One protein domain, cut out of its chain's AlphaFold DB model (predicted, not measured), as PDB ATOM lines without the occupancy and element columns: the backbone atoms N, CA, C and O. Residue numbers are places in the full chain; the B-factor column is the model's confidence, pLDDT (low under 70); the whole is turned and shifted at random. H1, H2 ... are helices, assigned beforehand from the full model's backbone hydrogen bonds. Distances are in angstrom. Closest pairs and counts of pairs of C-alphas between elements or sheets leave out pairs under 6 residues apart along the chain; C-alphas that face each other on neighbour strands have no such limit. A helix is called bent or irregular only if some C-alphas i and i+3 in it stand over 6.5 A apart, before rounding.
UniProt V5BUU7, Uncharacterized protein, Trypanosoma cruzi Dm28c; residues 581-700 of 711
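AT A GLANCE: This is residues 581 to 700 of the 711 residues of an uncharacterized protein of Trypanosoma cruzi Dm28c (UniProt V5BUU7). Two short helical hairpins, H2 with H3 and H4 with H5, are set one after the other along the longest axis, and H5 in the core has the long helix H7 side by side with it. The short H6 packs steeply on H4, H1 lies at the opposite end from H6 and H7, and residues 659 to 665 of the loop before H6 stick out. The printed part has 120 residues with seven named helices, H1 to H7 in chain order, and no named strand; the class is all helix. It is compact, with a radius of gyration of the C-alphas of 14.6 A and spans of 45 by 32 by 31 A.

IN THESE COORDINATES: H1, residues 584 to 587, begins with C-alpha 584 at (279.337, 297.776, 273.229) and is 5.7 A long. H2, residues 590 to 599, and H3, residues 605 to 614, each measure 13.1 A. H2 is neither bent nor irregular, but only just: C-alphas 596 and 599 are 6.3 A apart. H4, residues 632 to 639, is 10.8 A long, and H5, residues 642 to 651, is 14.4 A, beginning with C-alpha 642 at (286.785, 274.033, 257.107). H6, residues 668 to 673, is 8.7 A long. H7, residues 676 to 695, is 30.0 A long and ends with C-alpha 695 at (259.600, 277.150, 255.303); it is only just irregular, with C-alphas 677 and 680 6.8 A apart.

HOW THE PARTS SIT: H5 is the hub, touching H3, H4 and H7. H4 and H5 form a hairpin at a shallow tilt of 17 degrees, opposite ways, closest at the C-alphas of Ala 636 and Ile 645, 6.0 A. H7 touches H5 with residues 682 to 689 alone, at a shallow tilt of 10 degrees, the same way, closest at C-alphas 649 and 686, 5.8 A. H3 touches H5 at a steep tilt of 53 degrees, closest at C-alphas 609 and 651, 6.5 A. H2 and H3 form a hairpin at a shallow tilt of 16 degrees, closest at C-alphas 593 and 611, 7.0 A. H6 touches H4 at a steep tilt of 64 degrees, closest at C-alphas 637 and 673, 5.5 A. H1 and H2 meet only through their link. H4 and H7 are apart. Every O i to N i+4 pair is within hydrogen-bond range in H2, H3, H4, H5 and H6, against 13 of 16 in H7; H1 is too short for such a pair.

THE WHOLE: The C-alphas of Ala 581 and Asn 663, the two farthest apart, are 48.5 A from each other. The printed part has no cut. The links H3 to H4, 17 residues, and H5 to H6, 16 residues, are long; in the first, residues 619 to 620 pair antiparallel with residues 630 to 631. The mean pLDDT of the printed part is 74.0, and 34 residues are under 70, among them residues 654 to 673 and 692 to 700.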
ATOM      1  N   ALA A 581     282.894 296.583 281.465       81.06
ATOM      2  CA  ALA A 581     282.733 298.028 281.638       81.06
ATOM      3  C   ALA A 581     283.257 298.813 280.411       81.06
ATOM      4  O   ALA A 581     284.077 299.714 280.537       81.06
ATOM      5  N   LEU A 582     282.838 298.422 279.204       86.00
ATOM      6  CA  LEU A 582     283.272 298.949 277.913       86.00
ATOM      7  C   LEU A 582     282.058 299.304 277.057       86.00
ATOM      8  O   LEU A 582     280.998 298.688 277.167       86.00
ATOM      9  N   ALA A 583     282.211 300.262 276.143       82.38
ATOM     10  CA  ALA A 583     281.125 300.609 275.235       82.38
ATOM     11  C   ALA A 583     280.871 299.461 274.227       82.38
ATOM     12  O   ALA A 583     281.806 299.082 273.516       82.38
ATOM     13  N   PRO A 584     279.629 298.947 274.069       83.44
ATOM     14  CA  PRO A 584     279.337 297.776 273.229       83.44
ATOM     15  C   PRO A 584     279.850 297.863 271.795       83.44
ATOM     16  O   PRO A 584     280.425 296.916 271.273       83.44
ATOM     17  N   ARG A 585     279.748 299.040 271.174       84.12
ATOM     18  CA  ARG A 585     280.241 299.301 269.811       84.12
ATOM     19  C   ARG A 585     281.752 299.083 269.611       84.12
ATOM     20  O   ARG A 585     282.210 299.087 268.479       84.12
ATOM     21  N   THR A 586     282.524 298.957 270.692       83.19
ATOM     22  CA  THR A 586     283.994 298.826 270.657       83.19
ATOM     23  C   THR A 586     284.470 297.383 270.668       83.19
ATOM     24  O   THR A 586     285.568 297.106 270.193       83.19
ATOM     25  N   TYR A 587     283.640 296.471 271.182       84.19
ATOM     26  CA  TYR A 587     283.922 295.040 271.232       84.19
ATOM     27  C   TYR A 587     282.904 294.210 270.444       84.19
ATOM     28  O   TYR A 587     283.166 293.054 270.158       84.19
ATOM     29  N   LEU A 588     281.747 294.740 270.047       85.88
ATOM     30  CA  LEU A 588     280.842 294.080 269.098       85.88
ATOM     31  C   LEU A 588     281.247 294.456 267.669       85.88
ATOM     32  O   LEU A 588     280.507 295.118 266.945       85.88
ATOM     33  N   THR A 589     282.473 294.092 267.301       85.62
ATOM     34  CA  THR A 589     283.145 294.521 266.068       85.62
ATOM     35  C   THR A 589     283.516 293.325 265.184       85.62
ATOM     36  O   THR A 589     283.513 292.181 265.655       85.62
ATOM     37  N   PRO A 590     283.886 293.569 263.912       85.31
ATOM     38  CA  PRO A 590     284.416 292.534 263.020       85.31
ATOM     39  C   PRO A 590     285.624 291.768 263.583       85.31
ATOM     40  O   PRO A 590     285.796 290.590 263.279       85.31
ATOM     41  N   GLU A 591     286.427 292.403 264.442       89.19
ATOM     42  CA  GLU A 591     287.538 291.756 265.155       89.19
ATOM     43  C   GLU A 591     287.058 290.662 266.103       89.19
ATOM     44  O   GLU A 591     287.598 289.560 266.113       89.19
ATOM     45  N   THR A 592     285.996 290.914 266.862       88.44
ATOM     46  CA  THR A 592     285.463 289.911 267.787       88.44
ATOM     47  C   THR A 592     284.916 288.699 267.048       88.44
ATOM     48  O   THR A 592     285.121 287.569 267.494       88.44
ATOM     49  N   LEU A 593     284.272 288.909 265.893       86.81
ATOM     50  CA  LEU A 593     283.835 287.804 265.042       86.81
ATOM     51  C   LEU A 593     285.033 287.049 264.444       86.81
ATOM     52  O   LEU A 593     285.026 285.820 264.426       86.81
ATOM     53  N   TYR A 594     286.076 287.766 264.013       88.50
ATOM     54  CA  TYR A 594     287.318 287.164 263.529       88.50
ATOM     55  C   TYR A 594     287.961 286.264 264.592       88.50
ATOM     56  O   TYR A 594     288.251 285.096 264.332       88.50
ATOM     57  N   ILE A 595     288.127 286.782 265.810       87.62
ATOM     58  CA  ILE A 595     288.714 286.046 266.931       87.62
ATOM     59  C   ILE A 595     287.869 284.801 267.239       87.62
ATOM     60  O   ILE A 595     288.417 283.704 267.354       87.62
ATOM     61  N   ALA A 596     286.540 284.943 267.297       86.19
ATOM     62  CA  ALA A 596     285.620 283.842 267.578       86.19
ATOM     63  C   ALA A 596     285.635 282.725 266.514       86.19
ATOM     64  O   ALA A 596     285.433 281.564 266.869       86.19
ATOM     65  N   LEU A 597     285.873 283.055 265.240       84.19
ATOM     66  CA  LEU A 597     285.897 282.091 264.133       84.19
ATOM     67  C   LEU A 597     287.273 281.457 263.900       84.19
ATOM     68  O   LEU A 597     287.344 280.260 263.620       84.19
ATOM     69  N   PHE A 598     288.353 282.239 263.985       85.19
ATOM     70  CA  PHE A 598     289.667 281.845 263.458       85.19
ATOM     71  C   PHE A 598     290.767 281.709 264.512       85.19
ATOM     72  O   PHE A 598     291.789 281.094 264.226       85.19
ATOM     73  N   SER A 599     290.602 282.276 265.711       78.94
ATOM     74  CA  SER A 599     291.648 282.259 266.751       78.94
ATOM     75  C   SER A 599     291.396 281.252 267.879       78.94
ATOM     76  O   SER A 599     292.321 280.938 268.627       78.94
ATOM     77  N   GLY A 600     290.168 280.746 268.025       68.75
ATOM     78  CA  GLY A 600     289.811 279.762 269.051       68.75
ATOM     79  C   GLY A 600     290.106 278.307 268.636       68.75
ATOM     80  O   GLY A 600     290.054 277.989 267.451       68.75
ATOM     81  N   PRO A 601     290.362 277.392 269.595       65.94
ATOM     82  CA  PRO A 601     290.562 275.964 269.311       65.94
ATOM     83  C   PRO A 601     289.271 275.250 268.872       65.94
ATOM     84  O   PRO A 601     289.333 274.227 268.196       65.94
ATOM     85  N   GLN A 602     288.104 275.781 269.259       72.19
ATOM     86  CA  GLN A 602     286.771 275.327 268.856       72.19
ATOM     87  C   GLN A 602     285.833 276.530 268.719       72.19
ATOM     88  O   GLN A 602     285.936 277.501 269.471       72.19
ATOM     89  N   GLN A 603     284.899 276.455 267.773       78.81
ATOM     90  CA  GLN A 603     283.955 277.532 267.483       78.81
ATOM     91  C   GLN A 603     282.690 277.376 268.325       78.81
ATOM     92  O   GLN A 603     281.976 276.378 268.234       78.81
ATOM     93  N   ASN A 604     282.400 278.379 269.152       81.88
ATOM     94  CA  ASN A 604     281.181 278.404 269.950       81.88
ATOM     95  C   ASN A 604     280.013 278.930 269.095       81.88
ATOM     96  O   ASN A 604     279.884 280.137 268.879       81.88
ATOM     97  N   LEU A 605     279.147 278.024 268.631       79.50
ATOM     98  CA  LEU A 605     277.991 278.357 267.790       79.50
ATOM     99  C   LEU A 605     277.031 279.362 268.448       79.50
ATOM    100  O   LEU A 605     276.483 280.207 267.748       79.50
ATOM    101  N   ILE A 606     276.855 279.328 269.775       81.25
ATOM    102  CA  ILE A 606     275.959 280.248 270.503       81.25
ATOM    103  C   ILE A 606     276.522 281.675 270.481       81.25
ATOM    104  O   ILE A 606     275.787 282.633 270.238       81.25
ATOM    105  N   LEU A 607     277.838 281.820 270.666       83.62
ATOM    106  CA  LEU A 607     278.526 283.110 270.563       83.62
ATOM    107  C   LEU A 607     278.406 283.695 269.149       83.62
ATOM    108  O   LEU A 607     278.061 284.866 268.985       83.62
ATOM    109  N   LEU A 608     278.661 282.878 268.126       82.62
ATOM    110  CA  LEU A 608     278.556 283.300 266.727       82.62
ATOM    111  C   LEU A 608     277.117 283.694 266.368       82.62
ATOM    112  O   LEU A 608     276.898 284.718 265.722       82.62
ATOM    113  N   ARG A 609     276.132 282.935 266.856       78.62
ATOM    114  CA  ARG A 609     274.707 283.226 266.696       78.62
ATOM    115  C   ARG A 609     274.338 284.573 267.323       78.62
ATOM    116  O   ARG A 609     273.723 285.404 266.658       78.62
ATOM    117  N   TYR A 610     274.778 284.837 268.552       82.25
ATOM    118  CA  TYR A 610     274.578 286.131 269.205       82.25
ATOM    119  C   TYR A 610     275.189 287.288 268.386       82.25
ATOM    120  O   TYR A 610     274.490 288.247 268.054       82.25
ATOM    121  N   LEU A 611     276.455 287.174 267.968       82.31
ATOM    122  CA  LEU A 611     277.147 288.223 267.208       82.31
ATOM    123  C   LEU A 611     276.513 288.488 265.830       82.31
ATOM    124  O   LEU A 611     276.265 289.642 265.470       82.31
ATOM    125  N   MET A 612     276.214 287.441 265.060       80.00
ATOM    126  CA  MET A 612     275.716 287.581 263.687       80.00
ATOM    127  C   MET A 612     274.220 287.904 263.630       80.00
ATOM    128  O   MET A 612     273.794 288.727 262.820       80.00
ATOM    129  N   ILE A 613     273.405 287.299 264.498       75.00
ATOM    130  CA  ILE A 613     271.943 287.435 264.444       75.00
ATOM    131  C   ILE A 613     271.460 288.609 265.292       75.00
ATOM    132  O   ILE A 613     270.698 289.450 264.806       75.00
ATOM    133  N   ARG A 614     271.881 288.674 266.563       75.88
ATOM    134  CA  ARG A 614     271.427 289.718 267.495       75.88
ATOM    135  C   ARG A 614     272.181 291.020 267.265       75.88
ATOM    136  O   ARG A 614     271.541 292.061 267.141       75.88
ATOM    137  N   CYS A 615     273.509 290.960 267.161       74.94
ATOM    138  CA  CYS A 615     274.347 292.151 266.989       74.94
ATOM    139  C   CYS A 615     274.556 292.558 265.520       74.94
ATOM    140  O   CYS A 615     275.034 293.663 265.275       74.94
ATOM    141  N   ARG A 616     274.164 291.716 264.550       78.25
ATOM    142  CA  ARG A 616     274.283 291.978 263.099       78.25
ATOM    143  C   ARG A 616     275.720 292.219 262.618       78.25
ATOM    144  O   ARG A 616     275.929 292.901 261.618       78.25
ATOM    145  N   VAL A 617     276.707 291.632 263.293       81.62
ATOM    146  CA  VAL A 617     278.108 291.649 262.855       81.62
ATOM    147  C   VAL A 617     278.310 290.510 261.855       81.62
ATOM    148  O   VAL A 617     278.291 289.349 262.244       81.62
ATOM    149  N   VAL A 618     278.465 290.829 260.568       80.19
ATOM    150  CA  VAL A 618     278.562 289.829 259.474       80.19
ATOM    151  C   VAL A 618     279.913 289.828 258.750       80.19
ATOM    152  O   VAL A 618     280.196 288.949 257.936       80.19
ATOM    153  N   THR A 619     280.760 290.805 259.052       83.69
ATOM    154  CA  THR A 619     282.106 290.960 258.494       83.69
ATOM    155  C   THR A 619     283.163 290.617 259.537       83.69
ATOM    156  O   THR A 619     282.924 290.787 260.732       83.69
ATOM    157  N   VAL A 620     284.344 290.205 259.089       85.88
ATOM    158  CA  VAL A 620     285.519 289.891 259.906       85.88
ATOM    159  C   VAL A 620     286.699 290.774 259.517       85.88
ATOM    160  O   VAL A 620     286.811 291.219 258.376       85.88
ATOM    161  N   CYS A 621     287.568 291.044 260.486       86.38
ATOM    162  CA  CYS A 621     288.810 291.788 260.294       86.38
ATOM    163  C   CYS A 621     289.781 291.424 261.423       86.38
ATOM    164  O   CYS A 621     289.368 291.440 262.576       86.38
ATOM    165  N   ALA A 622     291.039 291.087 261.131       84.06
ATOM    166  CA  ALA A 622     292.009 290.718 262.165       84.06
ATOM    167  C   ALA A 622     292.625 291.955 262.833       84.06
ATOM    168  O   ALA A 622     292.835 291.987 264.050       84.06
ATOM    169  N   ASN A 623     292.910 292.981 262.027       83.69
ATOM    170  CA  ASN A 623     293.420 294.261 262.497       83.69
ATOM    171  C   ASN A 623     292.597 295.425 261.916       83.69
ATOM    172  O   ASN A 623     292.836 295.823 260.770       83.69
ATOM    173  N   PRO A 624     291.701 296.035 262.715       81.06
ATOM    174  CA  PRO A 624     290.818 297.107 262.253       81.06
ATOM    175  C   PRO A 624     291.542 298.395 261.827       81.06
ATOM    176  O   PRO A 624     290.904 299.273 261.253       81.06
ATOM    177  N   LEU A 625     292.852 298.538 262.087       77.81
ATOM    178  CA  LEU A 625     293.643 299.670 261.586       77.81
ATOM    179  C   LEU A 625     294.183 299.480 260.165       77.81
ATOM    180  O   LEU A 625     294.428 300.476 259.490       77.81
ATOM    181  N   LYS A 626     294.451 298.242 259.738       77.06
ATOM    182  CA  LYS A 626     295.163 297.952 258.475       77.06
ATOM    183  C   LYS A 626     294.280 297.294 257.426       77.06
ATOM    184  O   LYS A 626     294.540 297.435 256.236       77.06
ATOM    185  N   GLU A 627     293.277 296.549 257.867       77.81
ATOM    186  CA  GLU A 627     292.466 295.703 257.006       77.81
ATOM    187  C   GLU A 627     291.065 296.286 256.841       77.81
ATOM    188  O   GLU A 627     290.467 296.823 257.775       77.81
ATOM    189  N   VAL A 628     290.514 296.140 255.638       79.19
ATOM    190  CA  VAL A 628     289.102 296.420 255.379       79.19
ATOM    191  C   VAL A 628     288.286 295.231 255.872       79.19
ATOM    192  O   VAL A 628     288.682 294.083 255.685       79.19
ATOM    193  N   ALA A 629     287.144 295.491 256.508       82.62
ATOM    194  CA  ALA A 629     286.255 294.427 256.952       82.62
ATOM    195  C   ALA A 629     285.680 293.669 255.742       82.62
ATOM    196  O   ALA A 629     285.044 294.262 254.873       82.62
ATOM    197  N   VAL A 630     285.898 292.355 255.707       81.25
ATOM    198  CA  VAL A 630     285.458 291.457 254.630       81.25
ATOM    199  C   VAL A 630     284.322 290.575 255.158       81.25
ATOM    200  O   VAL A 630     284.342 290.223 256.338       81.25
ATOM    201  N   PRO A 631     283.315 290.190 254.359       83.56
ATOM    202  CA  PRO A 631     282.317 289.208 254.778       83.56
ATOM    203  C   PRO A 631     282.940 287.929 255.368       83.56
ATOM    204  O   PRO A 631     283.914 287.389 254.843       83.56
ATOM    205  N   ALA A 632     282.370 287.425 256.469       83.00
ATOM    206  CA  ALA A 632     282.949 286.311 257.232       83.00
ATOM    207  C   ALA A 632     283.169 285.036 256.394       83.00
ATOM    208  O   ALA A 632     284.201 284.378 256.526       83.00
ATOM    209  N   MET A 633     282.210 284.708 255.522       80.69
ATOM    210  CA  MET A 633     282.278 283.528 254.654       80.69
ATOM    211  C   MET A 633     283.344 283.678 253.557       80.69
ATOM    212  O   MET A 633     284.073 282.730 253.297       80.69
ATOM    213  N   GLU A 634     283.512 284.868 252.978       77.50
ATOM    214  CA  GLU A 634     284.531 285.167 251.962       77.50
ATOM    215  C   GLU A 634     285.927 284.932 252.520       77.50
ATOM    216  O   GLU A 634     286.766 284.271 251.910       77.50
ATOM    217  N   TYR A 635     286.156 285.453 253.725       81.19
ATOM    218  CA  TYR A 635     287.415 285.281 254.420       81.19
ATOM    219  C   TYR A 635     287.650 283.805 254.774       81.19
ATOM    220  O   TYR A 635     288.750 283.293 254.578       81.19
ATOM    221  N   ALA A 636     286.614 283.090 255.231       83.25
ATOM    222  CA  ALA A 636     286.706 281.664 255.546       83.25
ATOM    223  C   ALA A 636     287.052 280.803 254.317       83.25
ATOM    224  O   ALA A 636     287.887 279.904 254.431       83.25
ATOM    225  N   LEU A 637     286.457 281.104 253.157       80.31
ATOM    226  CA  LEU A 637     286.737 280.433 251.884       80.31
ATOM    227  C   LEU A 637     288.158 280.731 251.390       80.31
ATOM    228  O   LEU A 637     288.881 279.804 251.046       80.31
ATOM    229  N   ARG A 638     288.607 281.995 251.439       80.12
ATOM    230  CA  ARG A 638     289.982 282.376 251.054       80.12
ATOM    231  C   ARG A 638     291.056 281.691 251.897       80.12
ATOM    232  O   ARG A 638     292.108 281.340 251.376       80.12
ATOM    233  N   VAL A 639     290.807 281.530 253.196       82.06
ATOM    234  CA  VAL A 639     291.746 280.882 254.128       82.06
ATOM    235  C   VAL A 639     291.627 279.350 254.096       82.06
ATOM    236  O   VAL A 639     292.522 278.658 254.576       82.06
ATOM    237  N   GLY A 640     290.542 278.797 253.540       77.19
ATOM    238  CA  GLY A 640     290.293 277.351 253.504       77.19
ATOM    239  C   GLY A 640     289.993 276.741 254.881       77.19
ATOM    240  O   GLY A 640     290.258 275.562 255.122       77.19
ATOM    241  N   ASN A 641     289.464 277.526 255.829       83.50
ATOM    242  CA  ASN A 641     289.188 277.037 257.183       83.50
ATOM    243  C   ASN A 641     287.852 276.277 257.233       83.50
ATOM    244  O   ASN A 641     286.782 276.870 257.384       83.50
ATOM    245  N   ILE A 642     287.938 274.947 257.156       81.81
ATOM    246  CA  ILE A 642     286.785 274.033 257.107       81.81
ATOM    247  C   ILE A 642     285.845 274.217 258.301       81.81
ATOM    248  O   ILE A 642     284.633 274.269 258.111       81.81
ATOM    249  N   GLY A 643     286.386 274.358 259.517       81.44
ATOM    250  CA  GLY A 643     285.564 274.539 260.713       81.44
ATOM    251  C   GLY A 643     284.737 275.820 260.629       81.44
ATOM    252  O   GLY A 643     283.530 275.800 260.852       81.44
ATOM    253  N   ALA A 644     285.366 276.931 260.222       83.38
ATOM    254  CA  ALA A 644     284.678 278.219 260.112       83.38
ATOM    255  C   ALA A 644     283.556 278.177 259.067       83.38
ATOM    256  O   ALA A 644     282.468 278.689 259.323       83.38
ATOM    257  N   ILE A 645     283.798 277.519 257.930       80.44
ATOM    258  CA  ILE A 645     282.791 277.309 256.883       80.44
ATOM    259  C   ILE A 645     281.619 276.482 257.434       80.44
ATOM    260  O   ILE A 645     280.467 276.889 257.294       80.44
ATOM    261  N   GLU A 646     281.896 275.369 258.116       82.62
ATOM    262  CA  GLU A 646     280.875 274.508 258.725       82.62
ATOM    263  C   GLU A 646     280.003 275.270 259.736       82.62
ATOM    264  O   GLU A 646     278.772 275.219 259.666       82.62
ATOM    265  N   SER A 647     280.620 276.049 260.628       82.25
ATOM    266  CA  SER A 647     279.906 276.860 261.621       82.25
ATOM    267  C   SER A 647     279.042 277.952 260.986       82.25
ATOM    268  O   SER A 647     277.897 278.148 261.396       82.25
ATOM    269  N   LEU A 648     279.546 278.649 259.960       80.31
ATOM    270  CA  LEU A 648     278.797 279.697 259.256       80.31
ATOM    271  C   LEU A 648     277.605 279.127 258.471       80.31
ATOM    272  O   LEU A 648     276.511 279.699 258.510       80.31
ATOM    273  N   LEU A 649     277.783 277.983 257.803       78.12
ATOM    274  CA  LEU A 649     276.691 277.278 257.123       78.12
ATOM    275  C   LEU A 649     275.639 276.788 258.124       78.12
ATOM    276  O   LEU A 649     274.444 276.925 257.869       78.12
ATOM    277  N   THR A 650     276.068 276.302 259.291       77.31
ATOM    278  CA  THR A 650     275.175 275.858 260.373       77.31
ATOM    279  C   THR A 650     274.336 277.005 260.943       77.31
ATOM    280  O   THR A 650     273.162 276.809 261.254       77.31
ATOM    281  N   ILE A 651     274.896 278.215 261.046       74.56
ATOM    282  CA  ILE A 651     274.151 279.423 261.449       74.56
ATOM    283  C   ILE A 651     273.155 279.850 260.365       74.56
ATOM    284  O   ILE A 651     272.159 280.489 260.682       74.56
ATOM    285  N   GLY A 652     273.382 279.466 259.108       68.62
ATOM    286  CA  GLY A 652     272.473 279.731 257.997       68.62
ATOM    287  C   GLY A 652     272.931 280.843 257.056       68.62
ATOM    288  O   GLY A 652     272.091 281.372 256.323       68.62
ATOM    289  N   VAL A 653     274.227 281.174 257.022       71.81
ATOM    290  CA  VAL A 653     274.805 282.102 256.032       71.81
ATOM    291  C   VAL A 653     274.606 281.551 254.615       71.81
ATOM    292  O   VAL A 653     274.783 280.358 254.360       71.81
ATOM    293  N   THR A 654     274.174 282.404 253.691       67.12
ATOM    294  CA  THR A 654     273.921 282.062 252.287       67.12
ATOM    295  C   THR A 654     275.220 282.054 251.479       67.12
ATOM    296  O   THR A 654     276.067 282.930 251.633       67.12
ATOM    297  N   LEU A 655     275.365 281.075 250.581       64.44
ATOM    298  CA  LEU A 655     276.411 281.076 249.548       64.44
ATOM    299  C   LEU A 655     275.992 281.901 248.316       64.44
ATOM    300  O   LEU A 655     276.846 282.370 247.574       64.44
ATOM    301  N   HIS A 656     274.684 282.124 248.129       56.78
ATOM    302  CA  HIS A 656     274.131 282.888 247.005       56.78
ATOM    303  C   HIS A 656     274.580 284.356 246.966       56.78
ATOM    304  O   HIS A 656     274.695 284.922 245.885       56.78
ATOM    305  N   ASP A 657     274.913 284.958 248.111       52.69
ATOM    306  CA  ASP A 657     275.380 286.350 248.190       52.69
ATOM    307  C   ASP A 657     276.791 286.543 247.581       52.69
ATOM    308  O   ASP A 657     277.279 287.666 247.537       52.69
ATOM    309  N   TYR A 658     277.473 285.486 247.122       52.81
ATOM    310  CA  TYR A 658     278.741 285.561 246.369       52.81
ATOM    311  C   TYR A 658     278.542 285.552 244.846       52.81
ATOM    312  O   TYR A 658     279.492 285.756 244.095       52.81
ATOM    313  N   ILE A 659     277.308 285.326 244.389       51.28
ATOM    314  CA  ILE A 659     276.938 285.143 242.983       51.28
ATOM    315  C   ILE A 659     276.516 286.496 242.389       51.28
ATOM    316  O   ILE A 659     275.404 286.655 241.896       51.28
ATOM    317  N   ASP A 660     277.388 287.502 242.446       43.38
ATOM    318  CA  ASP A 660     277.101 288.789 241.787       43.38
ATOM    319  C   ASP A 660     277.284 288.756 240.265       43.38
ATOM    320  O   ASP A 660     276.809 289.663 239.593       43.38
ATOM    321  N   ASP A 661     277.874 287.692 239.712       41.53
ATOM    322  CA  ASP A 661     278.090 287.545 238.263       41.53
ATOM    323  C   ASP A 661     277.373 286.334 237.635       41.53
ATOM    324  O   ASP A 661     277.622 285.985 236.482       41.53
ATOM    325  N   GLY A 662     276.462 285.673 238.361       42.31
ATOM    326  CA  GLY A 662     275.474 284.744 237.782       42.31
ATOM    327  C   GLY A 662     275.977 283.495 237.032       42.31
ATOM    328  O   GLY A 662     275.143 282.747 236.535       42.31
ATOM    329  N   ASN A 663     277.287 283.232 236.938       42.78
ATOM    330  CA  ASN A 663     277.833 282.239 235.995       42.78
ATOM    331  C   ASN A 663     278.673 281.106 236.610       42.78
ATOM    332  O   ASN A 663     279.254 280.318 235.864       42.78
ATOM    333  N   LEU A 664     278.746 280.976 237.937       48.47
ATOM    334  CA  LEU A 664     279.529 279.918 238.585       48.47
ATOM    335  C   LEU A 664     278.646 279.023 239.455       48.47
ATOM    336  O   LEU A 664     277.871 279.508 240.276       48.47
ATOM    337  N   ALA A 665     278.764 277.709 239.248       54.88
ATOM    338  CA  ALA A 665     278.032 276.702 240.005       54.88
ATOM    339  C   ALA A 665     278.394 276.772 241.499       54.88
ATOM    340  O   ALA A 665     279.564 276.909 241.857       54.88
ATOM    341  N   GLU A 666     277.382 276.631 242.356       52.09
ATOM    342  CA  GLU A 666     277.438 276.714 243.828       52.09
ATOM    343  C   GLU A 666     278.520 275.813 244.458       52.09
ATOM    344  O   GLU A 666     279.071 276.127 245.515       52.09
ATOM    345  N   ASP A 667     278.876 274.727 243.768       55.56
ATOM    346  CA  ASP A 667     279.872 273.743 244.188       55.56
ATOM    347  C   ASP A 667     281.322 274.209 243.958       55.56
ATOM    348  O   ASP A 667     282.242 273.708 244.608       55.56
ATOM    349  N   MET A 668     281.555 275.170 243.057       59.97
ATOM    350  CA  MET A 668     282.897 275.491 242.560       59.97
ATOM    351  C   MET A 668     283.767 276.191 243.616       59.97
ATOM    352  O   MET A 668     284.912 275.800 243.813       59.97
ATOM    353  N   PHE A 669     283.207 277.129 244.389       62.56
ATOM    354  CA  PHE A 669     283.935 277.819 245.468       62.56
ATOM    355  C   PHE A 669     284.301 276.896 246.640       62.56
ATOM    356  O   PHE A 669     285.375 277.029 247.227       62.56
ATOM    357  N   LEU A 670     283.434 275.937 246.981       65.31
ATOM    358  CA  LEU A 670     283.742 274.938 248.009       65.31
ATOM    359  C   LEU A 670     284.781 273.927 247.507       65.31
ATOM    360  O   LEU A 670     285.631 273.508 248.288       65.31
ATOM    361  N   CYS A 671     284.743 273.567 246.219       61.03
ATOM    362  CA  CYS A 671     285.736 272.690 245.595       61.03
ATOM    363  C   CYS A 671     287.119 273.346 245.450       61.03
ATOM    364  O   CYS A 671     288.122 272.638 245.492       61.03
ATOM    365  N   GLU A 672     287.185 274.672 245.300       65.50
ATOM    366  CA  GLU A 672     288.445 275.428 245.259       65.50
ATOM    367  C   GLU A 672     289.056 275.638 246.654       65.50
ATOM    368  O   GLU A 672     290.275 275.574 246.809       65.50
ATOM    369  N   ALA A 673     288.227 275.862 247.678       65.19
ATOM    370  CA  ALA A 673     288.686 276.200 249.028       65.19
ATOM    371  C   ALA A 673     288.957 274.986 249.937       65.19
ATOM    372  O   ALA A 673     289.688 275.101 250.924       65.19
ATOM    373  N   VAL A 674     288.336 273.832 249.667       74.25
ATOM    374  CA  VAL A 674     288.286 272.688 250.593       74.25
ATOM    375  C   VAL A 674     288.551 271.372 249.844       74.25
ATOM    376  O   VAL A 674     288.076 271.195 248.724       74.25
ATOM    377  N   PRO A 675     289.264 270.390 250.442       74.25
ATOM    378  CA  PRO A 675     289.469 269.085 249.818       74.25
ATOM    379  C   PRO A 675     288.139 268.388 249.465       74.25
ATOM    380  O   PRO A 675     287.196 268.423 250.263       74.25
ATOM    381  N   PRO A 676     288.074 267.650 248.340       69.12
ATOM    382  CA  PRO A 676     286.828 267.111 247.777       69.12
ATOM    383  C   PRO A 676     286.054 266.208 248.751       69.12
ATOM    384  O   PRO A 676     284.825 266.196 248.766       69.12
ATOM    385  N   ASN A 677     286.762 265.527 249.656       73.81
ATOM    386  CA  ASN A 677     286.182 264.643 250.674       73.81
ATOM    387  C   ASN A 677     285.331 265.380 251.727       73.81
ATOM    388  O   ASN A 677     284.615 264.744 252.500       73.81
ATOM    389  N   LYS A 678     285.437 266.710 251.806       75.06
ATOM    390  CA  LYS A 678     284.749 267.561 252.786       75.06
ATOM    391  C   LYS A 678     283.686 268.465 252.149       75.06
ATOM    392  O   LYS A 678     282.900 269.050 252.880       75.06
ATOM    393  N   VAL A 679     283.594 268.515 250.821       73.12
ATOM    394  CA  VAL A 679     282.616 269.345 250.095       73.12
ATOM    395  C   VAL A 679     281.194 268.780 250.213       73.12
ATOM    396  O   VAL A 679     280.268 269.501 250.580       73.12
ATOM    397  N   ALA A 680     281.018 267.473 249.990       73.12
ATOM    398  CA  ALA A 680     279.716 266.801 250.075       73.12
ATOM    399  C   ALA A 680     278.973 266.991 251.423       73.12
ATOM    400  O   ALA A 680     277.780 267.305 251.391       73.12
ATOM    401  N   PRO A 681     279.614 266.848 252.605       78.19
ATOM    402  CA  PRO A 681     278.934 267.095 253.879       78.19
ATOM    403  C   PRO A 681     278.570 268.571 254.097       78.19
ATOM    404  O   PRO A 681     277.488 268.849 254.612       78.19
ATOM    405  N   LEU A 682     279.409 269.519 253.664       77.00
ATOM    406  CA  LEU A 682     279.119 270.956 253.787       77.00
ATOM    407  C   LEU A 682     277.924 271.369 252.911       77.00
ATOM    408  O   LEU A 682     277.036 272.086 253.374       77.00
ATOM    409  N   LEU A 683     277.846 270.846 251.683       75.56
ATOM    410  CA  LEU A 683     276.689 271.025 250.799       75.56
ATOM    411  C   LEU A 683     275.409 270.419 251.391       75.56
ATOM    412  O   LEU A 683     274.328 270.979 251.218       75.56
ATOM    413  N   GLY A 684     275.517 269.296 252.108       74.50
ATOM    414  CA  GLY A 684     274.392 268.687 252.823       74.50
ATOM    415  C   GLY A 684     273.816 269.599 253.911       74.50
ATOM    416  O   GLY A 684     272.603 269.806 253.956       74.50
ATOM    417  N   ILE A 685     274.682 270.196 254.739       75.81
ATOM    418  CA  ILE A 685     274.288 271.154 255.791       75.81
ATOM    419  C   ILE A 685     273.617 272.383 255.171       75.81
ATOM    420  O   ILE A 685     272.570 272.835 255.639       75.81
ATOM    421  N   TRP A 686     274.197 272.906 254.091       74.00
ATOM    422  CA  TRP A 686     273.659 274.067 253.395       74.00
ATOM    423  C   TRP A 686     272.265 273.802 252.804       74.00
ATOM    424  O   TRP A 686     271.340 274.567 253.082       74.00
ATOM    425  N   LYS A 687     272.075 272.684 252.087       73.75
ATOM    426  CA  LYS A 687     270.772 272.290 251.515       73.75
ATOM    427  C   LYS A 687     269.697 272.135 252.589       73.75
ATOM    428  O   LYS A 687     268.582 272.622 252.420       73.75
ATOM    429  N   GLN A 688     270.046 271.524 253.723       75.44
ATOM    430  CA  GLN A 688     269.137 271.383 254.861       75.44
ATOM    431  C   GLN A 688     268.708 272.748 255.424       75.44
ATOM    432  O   GLN A 688     267.535 272.959 255.739       75.44
ATOM    433  N   LYS A 689     269.643 273.695 255.546       71.62
ATOM    434  CA  LYS A 689     269.350 275.054 256.021       71.62
ATOM    435  C   LYS A 689     268.543 275.862 255.013       71.62
ATOM    436  O   LYS A 689     267.675 276.635 255.405       71.62
ATOM    437  N   GLU A 690     268.771 275.665 253.724       69.44
ATOM    438  CA  GLU A 690     268.004 276.327 252.674       69.44
ATOM    439  C   GLU A 690     266.555 275.842 252.598       69.44
ATOM    440  O   GLU A 690     265.635 276.647 252.448       69.44
ATOM    441  N   GLU A 691     266.326 274.546 252.803       70.88
ATOM    442  CA  GLU A 691     264.982 273.987 252.940       70.88
ATOM    443  C   GLU A 691     264.250 274.577 254.159       70.88
ATOM    444  O   GLU A 691     263.087 274.972 254.056       70.88
ATOM    445  N   GLN A 692     264.953 274.773 255.281       68.56
ATOM    446  CA  GLN A 692     264.414 275.478 256.452       68.56
ATOM    447  C   GLN A 692     264.072 276.950 256.156       68.56
ATOM    448  O   GLN A 692     263.035 277.433 256.615       68.56
ATOM    449  N   ARG A 693     264.880 277.660 255.351       65.81
ATOM    450  CA  ARG A 693     264.584 279.046 254.928       65.81
ATOM    451  C   ARG A 693     263.333 279.141 254.059       65.81
ATOM    452  O   ARG A 693     262.579 280.102 254.197       65.81
ATOM    453  N   ARG A 694     263.092 278.160 253.179       65.00
ATOM    454  CA  ARG A 694     261.871 278.114 252.350       65.00
ATOM    455  C   ARG A 694     260.606 277.996 253.202       65.00
ATOM    456  O   ARG A 694     259.566 278.519 252.815       65.00
ATOM    457  N   ILE A 695     260.707 277.342 254.358       63.41
ATOM    458  CA  ILE A 695     259.600 277.150 255.303       63.41
ATOM    459  C   ILE A 695     259.440 278.365 256.235       63.41
ATOM    460  O   ILE A 695     258.316 278.741 256.560       63.41
ATOM    461  N   ASN A 696     260.539 279.006 256.651       55.25
ATOM    462  CA  ASN A 696     260.515 280.212 257.480       55.25
ATOM    463  C   ASN A 696     261.527 281.270 256.981       55.25
ATOM    464  O   ASN A 696     262.724 281.162 257.268       55.25
ATOM    465  N   PRO A 697     261.070 282.342 256.305       57.38
ATOM    466  CA  PRO A 697     261.955 283.364 255.744       57.38
ATOM    467  C   PRO A 697     262.681 284.208 256.808       57.38
ATOM    468  O   PRO A 697     263.646 284.895 256.486       57.38
ATOM    469  N   LEU A 698     262.281 284.142 258.087       51.53
ATOM    470  CA  LEU A 698     262.984 284.813 259.194       51.53
ATOM    471  C   LEU A 698     264.327 284.144 259.561       51.53
ATOM    472  O   LEU A 698     265.083 284.706 260.352       51.53
ATOM    473  N   VAL A 699     264.628 282.976 258.978       51.75
ATOM    474  CA  VAL A 699     265.878 282.205 259.146       51.75
ATOM    475  C   VAL A 699     266.968 282.670 258.155       51.75
ATOM    476  O   VAL A 699     268.064 282.117 258.101       51.75
ATOM    477  N   SER A 700     266.715 283.714 257.349       51.00
ATOM    478  CA  SER A 700     267.761 284.305 256.507       51.00
ATOM    479  C   SER A 700     268.705 285.179 257.343       51.00
ATOM    480  O   SER A 700     268.407 286.337 257.658       51.00
TER     481      SER A 700